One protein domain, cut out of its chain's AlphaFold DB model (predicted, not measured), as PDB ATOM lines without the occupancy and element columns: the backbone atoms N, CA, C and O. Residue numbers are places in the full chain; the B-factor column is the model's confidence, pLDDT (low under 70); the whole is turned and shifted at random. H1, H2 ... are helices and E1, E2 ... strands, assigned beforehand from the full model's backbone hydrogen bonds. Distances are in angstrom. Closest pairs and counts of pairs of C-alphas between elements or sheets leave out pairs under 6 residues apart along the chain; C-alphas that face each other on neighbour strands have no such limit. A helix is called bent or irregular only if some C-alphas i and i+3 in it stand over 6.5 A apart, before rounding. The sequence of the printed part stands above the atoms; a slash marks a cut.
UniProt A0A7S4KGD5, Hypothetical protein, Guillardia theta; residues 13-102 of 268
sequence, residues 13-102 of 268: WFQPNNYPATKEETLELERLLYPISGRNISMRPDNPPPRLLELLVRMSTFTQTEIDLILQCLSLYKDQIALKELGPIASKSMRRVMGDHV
ATOM      1  N   TRP A  13     178.575 254.935 163.778       78.56
ATOM      2  CA  TRP A  13     179.202 256.087 163.138       78.56
ATOM      3  C   TRP A  13     180.561 256.377 163.768       78.56
ATOM      4  O   TRP A  13     180.654 256.860 164.895       78.56
ATOM      5  N   PHE A  14     181.619 256.119 163.010       80.38
ATOM      6  CA  PHE A  14     183.000 256.342 163.405       80.38
ATOM      7  C   PHE A  14     183.521 257.692 162.892       80.38
ATOM      8  O   PHE A  14     183.328 258.050 161.731       80.38
ATOM      9  N   GLN A  15     184.235 258.425 163.746       79.88
ATOM     10  CA  GLN A  15     185.037 259.587 163.374       79.88
ATOM     11  C   GLN A  15     186.469 259.363 163.887       79.88
ATOM     12  O   GLN A  15     186.616 259.135 165.088       79.88
ATOM     13  N   PRO A  16     187.510 259.434 163.031       81.00
ATOM     14  CA  PRO A  16     188.888 259.324 163.476       81.00
ATOM     15  C   PRO A  16     189.231 260.407 164.486       81.00
ATOM     16  O   PRO A  16     188.799 261.559 164.361       81.00
ATOM     17  N   ASN A  17     190.033 260.025 165.468       79.44
ATOM     18  CA  ASN A  17     190.511 260.921 166.496       79.44
ATOM     19  C   ASN A  17     191.467 261.971 165.904       79.44
ATOM     20  O   ASN A  17     192.232 261.701 164.976       79.44
ATOM     21  N   ASN A  18     191.442 263.175 166.473       78.12
ATOM     22  CA  ASN A  18     192.338 264.272 166.095       78.12
ATOM     23  C   ASN A  18     193.713 264.178 166.777       78.12
ATOM     24  O   ASN A  18     194.564 265.039 166.553       78.12
ATOM     25  N   TYR A  19     193.926 263.157 167.605       78.44
ATOM     26  CA  TYR A  19     195.180 262.877 168.295       78.44
ATOM     27  C   TYR A  19     195.688 261.496 167.885       78.44
ATOM     28  O   TYR A  19     194.862 260.599 167.711       78.44
ATOM     29  N   PRO A  20     197.010 261.316 167.720       79.56
ATOM     30  CA  PRO A  20     197.579 260.026 167.351       79.56
ATOM     31  C   PRO A  20     197.270 258.978 168.422       79.56
ATOM     32  O   PRO A  20     197.377 259.262 169.619       79.56
ATOM     33  N   ALA A  21     196.903 257.773 167.985       84.75
ATOM     34  CA  ALA A  21     196.708 256.649 168.889       84.75
ATOM     35  C   ALA A  21     198.032 256.248 169.550       84.75
ATOM     36  O   ALA A  21     199.122 256.451 169.001       84.75
ATOM     37  N   THR A  22     197.954 255.654 170.738       90.69
ATOM     38  CA  THR A  22     199.146 255.056 171.340       90.69
ATOM     39  C   THR A  22     199.550 253.801 170.562       90.69
ATOM     40  O   THR A  22     198.708 253.086 170.019       90.69
ATOM     41  N   LYS A  23     200.853 253.491 170.526       90.19
ATOM     42  CA  LYS A  23     201.358 252.288 169.833       90.19
ATOM     43  C   LYS A  23     200.709 251.000 170.347       90.19
ATOM     44  O   LYS A  23     200.516 250.067 169.577       90.19
ATOM     45  N   GLU A  24     200.387 250.950 171.638       92.19
ATOM     46  CA  GLU A  24     199.717 249.812 172.269       92.19
ATOM     47  C   GLU A  24     198.296 249.632 171.732       92.19
ATOM     48  O   GLU A  24     197.925 248.517 171.377       92.19
ATOM     49  N   GLU A  25     197.538 250.722 171.571       90.75
ATOM     50  CA  GLU A  25     196.191 250.693 170.988       90.75
ATOM     51  C   GLU A  25     196.213 250.275 169.511       90.75
ATOM     52  O   GLU A  25     195.375 249.477 169.091       90.75
ATOM     53  N   THR A  26     197.185 250.762 168.727       90.75
ATOM     54  CA  THR A  26     197.358 250.347 167.324       90.75
ATOM     55  C   THR A  26     197.655 248.847 167.223       90.75
ATOM     56  O   THR A  26     197.022 248.145 166.435       90.75
ATOM     57  N   LEU A  27     198.573 248.337 168.054       93.06
ATOM     58  CA  LEU A  27     198.928 246.915 168.095       93.06
ATOM     59  C   LEU A  27     197.771 246.039 168.593       93.06
ATOM     60  O   LEU A  27     197.589 244.920 168.114       93.06
ATOM     61  N   GLU A  28     196.988 246.515 169.562       92.31
ATOM     62  CA  GLU A  28     195.811 245.800 170.059       92.31
ATOM     63  C   GLU A  28     194.744 245.675 168.964       92.31
ATOM     64  O   GLU A  28     194.202 244.587 168.752       92.31
ATOM     65  N   LEU A  29     194.493 246.752 168.212       91.38
ATOM     66  CA  LEU A  29     193.545 246.734 167.100       91.38
ATOM     67  C   LEU A  29     193.997 245.786 165.982       91.38
ATOM     68  O   LEU A  29     193.199 244.993 165.480       91.38
ATOM     69  N   GLU A  30     195.282 245.815 165.632       91.50
ATOM     70  CA  GLU A  30     195.872 244.897 164.654       91.50
ATOM     71  C   GLU A  30     195.705 243.428 165.077       91.50
ATOM     72  O   GLU A  30     195.251 242.595 164.286       91.50
ATOM     73  N   ARG A  31     195.972 243.109 166.352       91.94
ATOM     74  CA  ARG A  31     195.788 241.757 166.914       91.94
ATOM     75  C   ARG A  31     194.339 241.281 166.870       91.94
ATOM     76  O   ARG A  31     194.109 240.080 166.741       91.94
ATOM     77  N   LEU A  32     193.370 242.188 166.980       89.25
ATOM     78  CA  LEU A  32     191.948 241.856 166.868       89.25
ATOM     79  C   LEU A  32     191.515 241.652 165.412       89.25
ATOM     80  O   LEU A  32     190.697 240.776 165.134       89.25
ATOM     81  N   LEU A  33     192.064 242.431 164.479       88.81
ATOM     82  CA  LEU A  33     191.692 242.390 163.063       88.81
ATOM     83  C   LEU A  33     192.321 241.232 162.297       88.81
ATOM     84  O   LEU A  33     191.644 240.595 161.481       88.81
ATOM     85  N   TYR A  34     193.594 240.929 162.558       86.00
ATOM     86  CA  TYR A  34     194.345 239.927 161.804       86.00
ATOM     87  C   TYR A  34     193.645 238.550 161.779       86.00
ATOM     88  O   TYR A  34     193.396 238.032 160.684       86.00
ATOM     89  N   PRO A  35     193.178 237.991 162.917       84.88
ATOM     90  CA  PRO A  35     192.480 236.706 162.937       84.88
ATOM     91  C   PRO A  35     191.107 236.730 162.259       84.88
ATOM     92  O   PRO A  35     190.604 235.672 161.886       84.88
ATOM     93  N   ILE A  36     190.469 237.898 162.139       85.38
ATOM     94  CA  ILE A  36     189.141 238.052 161.527       85.38
ATOM     95  C   ILE A  36     189.277 238.173 160.009       85.38
ATOM     96  O   ILE A  36     188.530 237.538 159.262       85.38
ATOM     97  N   SER A  37     190.261 238.945 159.550       81.62
ATOM     98  CA  SER A  37     190.507 239.180 158.126       81.62
ATOM     99  C   SER A  37     190.872 237.905 157.359       81.62
ATOM    100  O   SER A  37     190.402 237.713 156.238       81.62
ATOM    101  N   GLY A  38     191.615 236.992 157.996       79.00
ATOM    102  CA  GLY A  38     192.010 235.705 157.419       79.00
ATOM    103  C   GLY A  38     190.923 234.623 157.416       79.00
ATOM    104  O   GLY A  38     191.132 233.557 156.842       79.00
ATOM    105  N   ARG A  39     189.759 234.853 158.041       78.00
ATOM    106  CA  ARG A  39     188.654 233.876 158.063       78.00
ATOM    107  C   ARG A  39     187.780 233.989 156.817       78.00
ATOM    108  O   ARG A  39     187.526 235.093 156.323       78.00
ATOM    109  N   ASN A  40     187.243 232.847 156.378       76.94
ATOM    110  CA  ASN A  40     186.171 232.781 155.381       76.94
ATOM    111  C   ASN A  40     184.988 233.655 155.812       76.94
ATOM    112  O   ASN A  40     184.660 233.706 156.996       76.94
ATOM    113  N   ILE A  41     184.331 234.312 154.851       75.69
ATOM    114  CA  ILE A  41     183.265 235.299 155.105       75.69
ATOM    115  C   ILE A  41     182.145 234.722 155.988       75.69
ATOM    116  O   ILE A  41     181.669 235.410 156.880       75.69
ATOM    117  N   SER A  42     181.794 233.445 155.808       73.62
ATOM    118  CA  SER A  42     180.767 232.745 156.596       73.62
ATOM    119  C   SER A  42     181.132 232.490 158.065       73.62
ATOM    120  O   SER A  42     180.252 232.184 158.859       73.62
ATOM    121  N   MET A  43     182.414 232.586 158.426       76.38
ATOM    122  CA  MET A  43     182.942 232.336 159.777       76.38
ATOM    123  C   MET A  43     183.295 233.636 160.516       76.38
ATOM    124  O   MET A  43     183.879 233.604 161.606       76.38
ATOM    125  N   ARG A  44     183.018 234.788 159.900       80.50
ATOM    126  CA  ARG A  44     183.239 236.101 160.507       80.50
ATOM    127  C   ARG A  44     182.069 236.427 161.433       80.50
ATOM    128  O   ARG A  44     180.943 236.036 161.137       80.50
ATOM    129  N   PRO A  45     182.319 237.114 162.558       82.31
ATOM    130  CA  PRO A  45     181.227 237.565 163.401       82.31
ATOM    131  C   PRO A  45     180.349 238.531 162.601       82.31
ATOM    132  O   PRO A  45     180.856 239.436 161.944       82.31
ATOM    133  N   ASP A  46     179.033 238.334 162.667       80.00
ATOM    134  CA  ASP A  46     178.080 239.171 161.940       80.00
ATOM    135  C   ASP A  46     178.095 240.625 162.400       80.00
ATOM    136  O   ASP A  46     177.646 241.467 161.635       80.00
ATOM    137  N   ASN A  47     178.549 240.905 163.628       83.38
ATOM    138  CA  ASN A  47     178.673 242.234 164.225       83.38
ATOM    139  C   ASN A  47     180.130 242.488 164.654       83.38
ATOM    140  O   ASN A  47     180.787 241.554 165.131       83.38
ATOM    141  N   PRO A  48     180.632 243.733 164.563       86.50
ATOM    142  CA  PRO A  48     181.961 244.075 165.047       86.50
ATOM    143  C   PRO A  48     182.068 243.862 166.567       86.50
ATOM    144  O   PRO A  48     181.159 244.249 167.307       86.50
ATOM    145  N   PRO A  49     183.175 243.278 167.067       89.75
ATOM    146  CA  PRO A  49     183.427 243.172 168.499       89.75
ATOM    147  C   PRO A  49     183.383 244.552 169.187       89.75
ATOM    148  O   PRO A  49     183.981 245.493 168.662       89.75
ATOM    149  N   PRO A  50     182.777 244.694 170.384       87.31
ATOM    150  CA  PRO A  50     182.709 245.982 171.086       87.31
ATOM    151  C   PRO A  50     184.086 246.619 171.297       87.31
ATOM    152  O   PRO A  50     184.279 247.804 171.045       87.31
ATOM    153  N   ARG A  51     185.081 245.795 171.645       89.94
ATOM    154  CA  ARG A  51     186.468 246.233 171.831       89.94
ATOM    155  C   ARG A  51     187.098 246.806 170.558       89.94
ATOM    156  O   ARG A  51     187.888 247.740 170.631       89.94
ATOM    157  N   LEU A  52     186.724 246.273 169.393       91.75
ATOM    158  CA  LEU A  52     187.168 246.797 168.102       91.75
ATOM    159  C   LEU A  52     186.580 248.189 167.864       91.75
ATOM    160  O   LEU A  52     187.307 249.074 167.432       91.75
ATOM    161  N   LEU A  53     185.300 248.403 168.184       89.44
ATOM    162  CA  LEU A  53     184.652 249.712 168.048       89.44
ATOM    163  C   LEU A  53     185.259 250.754 168.995       89.44
ATOM    164  O   LEU A  53     185.522 251.880 168.575       89.44
ATOM    165  N   GLU A  54     185.531 250.373 170.245       89.25
ATOM    166  CA  GLU A  54     186.211 251.232 171.222       89.25
ATOM    167  C   GLU A  54     187.578 251.702 170.719       89.25
ATOM    168  O   GLU A  54     187.877 252.894 170.768       89.25
ATOM    169  N   LEU A  55     188.403 250.771 170.225       90.06
ATOM    170  CA  LEU A  55     189.731 251.080 169.699       90.06
ATOM    171  C   LEU A  55     189.650 251.877 168.400       90.06
ATOM    172  O   LEU A  55     190.429 252.808 168.219       90.06
ATOM    173  N   LEU A  56     188.683 251.562 167.532       88.31
ATOM    174  CA  LEU A  56     188.480 252.269 166.275       88.31
ATOM    175  C   LEU A  56     188.285 253.768 166.523       88.31
ATOM    176  O   LEU A  56     188.973 254.557 165.891       88.31
ATOM    177  N   VAL A  57     187.457 254.164 167.500       88.12
ATOM    178  CA  VAL A  57     187.242 255.583 167.873       88.12
ATOM    179  C   VAL A  57     188.523 256.281 168.336       88.12
ATOM    180  O   VAL A  57     188.647 257.496 168.188       88.12
ATOM    181  N   ARG A  58     189.486 255.536 168.883       87.56
ATOM    182  CA  ARG A  58     190.772 256.090 169.325       87.56
ATOM    183  C   ARG A  58     191.785 256.227 168.192       87.56
ATOM    184  O   ARG A  58     192.733 256.992 168.351       87.56
ATOM    185  N   MET A  59     191.585 255.534 167.068       84.88
ATOM    186  CA  MET A  59     192.480 255.605 165.913       84.88
ATOM    187  C   MET A  59     192.404 256.964 165.226       84.88
ATOM    188  O   MET A  59     191.324 257.538 165.053       84.88
ATOM    189  N   SER A  60     193.558 257.457 164.790       83.75
ATOM    190  CA  SER A  60     193.678 258.683 164.012       83.75
ATOM    191  C   SER A  60     193.912 258.370 162.530       83.75
ATOM    192  O   SER A  60     193.932 257.219 162.106       83.75
ATOM    193  N   THR A  61     194.108 259.405 161.715       78.19
ATOM    194  CA  THR A  61     194.585 259.260 160.327       78.19
ATOM    195  C   THR A  61     195.997 259.824 160.138       78.19
ATOM    196  O   THR A  61     196.328 260.273 159.041       78.19
ATOM    197  N   PHE A  62     196.809 259.900 161.201       77.44
ATOM    198  CA  PHE A  62     198.161 260.472 161.125       77.44
ATOM    199  C   PHE A  62     199.193 259.507 160.546       77.44
ATOM    200  O   PHE A  62     200.115 259.951 159.861       77.44
ATOM    201  N   THR A  63     199.055 258.207 160.806       77.88
ATOM    202  CA  THR A  63     199.989 257.187 160.320       77.88
ATOM    203  C   THR A  63     199.329 256.287 159.282       77.88
ATOM    204  O   THR A  63     198.120 256.053 159.316       77.88
ATOM    205  N   GLN A  64     200.125 255.772 158.339       77.44
ATOM    206  CA  GLN A  64     199.619 254.869 157.300       77.44
ATOM    207  C   GLN A  64     199.056 253.577 157.908       77.44
ATOM    208  O   GLN A  64     197.997 253.127 157.494       77.44
ATOM    209  N   THR A  65     199.706 253.045 158.945       81.12
ATOM    210  CA  THR A  65     199.253 251.849 159.665       81.12
ATOM    211  C   THR A  65     197.863 252.036 160.271       81.12
ATOM    212  O   THR A  65     197.011 251.168 160.129       81.12
ATOM    213  N   GLU A  66     197.593 253.182 160.903       78.44
ATOM    214  CA  GLU A  66     196.261 253.473 161.446       78.44
ATOM    215  C   GLU A  66     195.205 253.584 160.336       78.44
ATOM    216  O   GLU A  66     194.106 253.051 160.480       78.44
ATOM    217  N   ILE A  67     195.545 254.216 159.205       80.31
ATOM    218  CA  ILE A  67     194.657 254.305 158.036       80.31
ATOM    219  C   ILE A  67     194.328 252.905 157.503       80.31
ATOM    220  O   ILE A  67     193.158 252.610 157.258       80.31
ATOM    221  N   ASP A  68     195.330 252.040 157.356       83.19
ATOM    222  CA  ASP A  68     195.154 250.687 156.827       83.19
ATOM    223  C   ASP A  68     194.242 249.847 157.738       83.19
ATOM    224  O   ASP A  68     193.324 249.182 157.253       83.19
ATOM    225  N   LEU A  69     194.417 249.946 159.062       85.19
ATOM    226  CA  LEU A  69     193.565 249.265 160.045       85.19
ATOM    227  C   LEU A  69     192.118 249.787 160.019       85.19
ATOM    228  O   LEU A  69     191.175 248.994 160.049       85.19
ATOM    229  N   ILE A  70     191.916 251.107 159.907       84.81
ATOM    230  CA  ILE A  70     190.580 251.712 159.757       84.81
ATOM    231  C   ILE A  70     189.893 251.191 158.489       84.81
ATOM    232  O   ILE A  70     188.722 250.806 158.524       84.81
ATOM    233  N   LEU A  71     190.606 251.162 157.363       80.94
ATOM    234  CA  LEU A  71     190.066 250.677 156.092       80.94
ATOM    235  C   LEU A  71     189.726 249.189 156.154       80.94
ATOM    236  O   LEU A  71     188.685 248.773 155.641       80.94
ATOM    237  N   GLN A  72     190.553 248.395 156.830       84.12
ATOM    238  CA  GLN A  72     190.284 246.982 157.057       84.12
ATOM    239  C   GLN A  72     189.011 246.780 157.895       84.12
ATOM    240  O   GLN A  72     188.171 245.961 157.522       84.12
ATOM    241  N   CYS A  73     188.802 247.565 158.960       86.44
ATOM    242  CA  CYS A  73     187.550 247.572 159.731       86.44
ATOM    243  C   CYS A  73     186.329 247.885 158.854       86.44
ATOM    244  O   CYS A  73     185.336 247.156 158.894       86.44
ATOM    245  N   LEU A  74     186.408 248.954 158.053       83.50
ATOM    246  CA  LEU A  74     185.318 249.390 157.172       83.50
ATOM    247  C   LEU A  74     185.003 248.348 156.094       83.50
ATOM    248  O   LEU A  74     183.840 248.113 155.782       83.50
ATOM    249  N   SER A  75     186.024 247.687 155.548       82.12
ATOM    250  CA  SER A  75     185.837 246.617 154.568       82.12
ATOM    251  C   SER A  75     185.180 245.380 155.185       82.12
ATOM    252  O   SER A  75     184.307 244.775 154.558       82.12
ATOM    253  N   LEU A  76     185.576 245.005 156.406       82.81
ATOM    254  CA  LEU A  76     185.045 243.822 157.086       82.81
ATOM    255  C   LEU A  76     183.594 244.007 157.542       82.81
ATOM    256  O   LEU A  76     182.814 243.064 157.440       82.81
ATOM    257  N   TYR A  77     183.227 245.210 157.989       84.81
ATOM    258  CA  TYR A  77     181.915 245.518 158.571       84.81
ATOM    259  C   TYR A  77     181.203 246.660 157.830       84.81
ATOM    260  O   TYR A  77     180.653 247.572 158.447       84.81
ATOM    261  N   LYS A  78     181.197 246.606 156.493       77.06
ATOM    262  CA  LYS A  78     180.682 247.661 155.595       77.06
ATOM    263  C   LYS A  78     179.251 248.138 155.885       77.06
ATOM    264  O   LYS A  78     178.940 249.304 155.677       77.06
ATOM    265  N   ASP A  79     178.391 247.242 156.366       75.81
ATOM    266  CA  ASP A  79     176.972 247.528 156.614       75.81
ATOM    267  C   ASP A  79     176.720 247.987 158.066       75.81
ATOM    268  O   ASP A  79     175.580 248.224 158.456       75.81
ATOM    269  N   GLN A  80     177.774 248.066 158.888       79.88
ATOM    270  CA  GLN A  80     177.694 248.278 160.340       79.88
ATOM    271  C   GLN A  80     178.625 249.358 160.862       79.88
ATOM    272  O   GLN A  80     178.347 249.916 161.916       79.88
ATOM    273  N   ILE A  81     179.715 249.661 160.165       81.19
ATOM    274  CA  ILE A  81     180.618 250.754 160.510       81.19
ATOM    275  C   ILE A  81     180.578 251.745 159.357       81.19
ATOM    276  O   ILE A  81     181.020 251.447 158.250       81.19
ATOM    277  N   ALA A  82     180.057 252.935 159.628       75.50
ATOM    278  CA  ALA A  82     180.039 254.036 158.683       75.50
ATOM    279  C   ALA A  82     180.941 255.158 159.183       75.50
ATOM    280  O   ALA A  82     181.003 255.458 160.373       75.50
ATOM    281  N   LEU A  83     181.633 255.813 158.261       69.69
ATOM    282  CA  LEU A  83     182.429 256.983 158.582       69.69
ATOM    283  C   LEU A  83     181.529 258.224 158.642       69.69
ATOM    284  O   LEU A  83     180.881 258.574 157.656       69.69
ATOM    285  N   LYS A  84     181.526 258.920 159.778       70.56
ATOM    286  CA  LYS A  84     180.873 260.223 159.930       70.56
ATOM    287  C   LYS A  84     181.593 261.240 159.045       70.56
ATOM    288  O   LYS A  84     182.821 261.283 159.065       70.56
ATOM    289  N   GLU A  85     180.847 262.022 158.257       56.94
ATOM    290  CA  GLU A  85     181.408 262.989 157.301       56.94
ATOM    291  C   GLU A  85     182.530 263.809 157.937       56.94
ATOM    292  O   GLU A  85     182.321 264.637 158.826       56.94
ATOM    293  N   LEU A  86     183.754 263.540 157.493       49.19
ATOM    294  CA  LEU A  86     184.913 264.248 157.986       49.19
ATOM    295  C   LEU A  86     184.956 265.616 157.324       49.19
ATOM    296  O   LEU A  86     184.756 265.731 156.110       49.19
ATOM    297  N   GLY A  87     185.277 266.642 158.113       45.88
ATOM    298  CA  GLY A  87     185.574 267.974 157.603       45.88
ATOM    299  C   GLY A  87     186.564 267.944 156.421       45.88
ATOM    300  O   GLY A  87     187.213 266.928 156.143       45.88
ATOM    301  N   PRO A  88     186.722 269.065 155.698       45.44
ATOM    302  CA  PRO A  88     187.261 269.106 154.332       45.44
ATOM    303  C   PRO A  88     188.625 268.418 154.121       45.44
ATOM    304  O   PRO A  88     188.925 268.007 153.000       45.44
ATOM    305  N   ILE A  89     189.424 268.233 155.173       45.41
ATOM    306  CA  ILE A  89     190.780 267.674 155.132       45.41
ATOM    307  C   ILE A  89     190.787 266.137 155.000       45.41
ATOM    308  O   ILE A  89     191.442 265.622 154.095       45.41
ATOM    309  N   ALA A  90     190.020 265.390 155.803       42.81
ATOM    310  CA  ALA A  90     190.054 263.920 155.750       42.81
ATOM    311  C   ALA A  90     189.129 263.322 154.669       42.81
ATOM    312  O   ALA A  90     189.344 262.208 154.188       42.81
ATOM    313  N   SER A  91     188.192 264.125 154.152       50.50
ATOM    314  CA  SER A  91     187.382 263.772 152.979       50.50
ATOM    315  C   SER A  91     188.204 263.549 151.696       50.50
ATOM    316  O   SER A  91     187.698 262.968 150.740       50.50
ATOM    317  N   LYS A  92     189.450 264.035 151.614       46.97
ATOM    318  CA  LYS A  92     190.268 263.979 150.388       46.97
ATOM    319  C   LYS A  92     191.056 262.674 150.264       46.97
ATOM    320  O   LYS A  92     191.203 262.159 149.158       46.97
ATOM    321  N   SER A  93     191.519 262.146 151.393       46.88
ATOM    322  CA  SER A  93     192.243 260.875 151.481       46.88
ATOM    323  C   SER A  93     191.274 259.694 151.410       46.88
ATOM    324  O   SER A  93     191.518 258.759 150.660       46.88
ATOM    325  N   MET A  94     190.113 259.788 152.075       43.69
ATOM    326  CA  MET A  94     189.112 258.713 152.075       43.69
ATOM    327  C   MET A  94     188.340 258.598 150.751       43.69
ATOM    328  O   MET A  94     188.088 257.491 150.284       43.69
ATOM    329  N   ARG A  95     188.023 259.721 150.079       53.75
ATOM    330  CA  ARG A  95     187.410 259.697 148.729       53.75
ATOM    331  C   ARG A  95     188.315 259.073 147.670       53.75
ATOM    332  O   ARG A  95     187.815 258.617 146.650       53.75
ATOM    333  N   ARG A  96     189.629 259.054 147.908       51.56
ATOM    334  CA  ARG A  96     190.608 258.404 147.033       51.56
ATOM    335  C   ARG A  96     190.594 256.874 147.179       51.56
ATOM    336  O   ARG A  96     191.023 256.212 146.252       51.56
ATOM    337  N   VAL A  97     190.091 256.344 148.298       48.31
ATOM    338  CA  VAL A  97     190.028 254.898 148.592       48.31
ATOM    339  C   VAL A  97     188.614 254.334 148.385       48.31
ATOM    340  O   VAL A  97     188.445 253.231 147.892       48.31
ATOM    341  N   MET A  98     187.572 255.114 148.690       45.66
ATOM    342  CA  MET A  98     186.162 254.721 148.490       45.66
ATOM    343  C   MET A  98     185.677 254.868 147.035       45.66
ATOM    344  O   MET A  98     184.550 254.495 146.721       45.66
ATOM    345  N   GLY A  99     186.501 255.425 146.139       50.28
ATOM    346  CA  GLY A  99     186.185 255.576 144.713       50.28
ATOM    347  C   GLY A  99     186.174 254.262 143.921       50.28
ATOM    348  O   GLY A  99     185.885 254.282 142.726       50.28
ATOM    349  N   ASP A 100     186.453 253.133 144.575       48.03
ATOM    350  CA  ASP A 100     186.842 251.891 143.912       48.03
ATOM    351  C   ASP A 100     185.691 250.960 143.484       48.03
ATOM    352  O   ASP A 100     185.955 249.855 143.010       48.03
ATOM    353  N   HIS A 101     184.416 251.361 143.574       49.09
ATOM    354  CA  HIS A 101     183.331 250.404 143.290       49.09
ATOM    355  C   HIS A 101     182.324 250.724 142.189       49.09
ATOM    356  O   HIS A 101     181.664 249.787 141.751       49.09
ATOM    357  N   VAL A 102     182.238 251.936 141.627       46.56
ATOM    358  CA  VAL A 102     181.366 252.161 140.452       46.56
ATOM    359  C   VAL A 102     181.895 253.325 139.591       46.56
ATOM    360  O   VAL A 102     181.573 254.480 139.849       46.56
TER     361      VAL A 102
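Overview. This is residues 13 to 102 of the 268 residues of the protein "Hypothetical protein" of Guillardia theta (UniProt A0A7S4KGD5). The longest helix, H1, packs on H2 and H3 in a small triangular group; E1 touches H3, and the short H4 is apart from the group. The 90 printed residues hold four named helices and one named strand, in the order H1 H2 H3 E1 H4, with under half in named elements: mostly helix. It is compact, radius of gyration of the C-alphas 12.8 A, spanning 37 by 36 by 20 A.

Along the chain. H1, residues 23 to 37, runs 20.7 A from C-alpha 23 at (201.358, 252.288, 169.833); it is only just irregular, C-alphas 32 and 35 being 6.50 A apart. H2, residues 50 to 58, and H3, residues 64 to 76, span 13.0 A and 18.3 A. E1 is residues 81 to 83; H4, residues 91 to 94, ends at (189.112, 258.713, 152.075).

Arrangement. H1 touches H2, closest C-alphas Leu 29 and Leu 55, 6.3 A, and H3, Thr 26 and Glu 66, 6.7 A. Every O i to N i+4 pair is within hydrogen-bond range in H3, 9 of 11 in H1, 4 of 5 in H2; H4 is too short.

Size, cuts and confidence. The printed part has no cut. The link H1 to H2 is long. Residues 83 and 85 to 102 are under pLDDT 70.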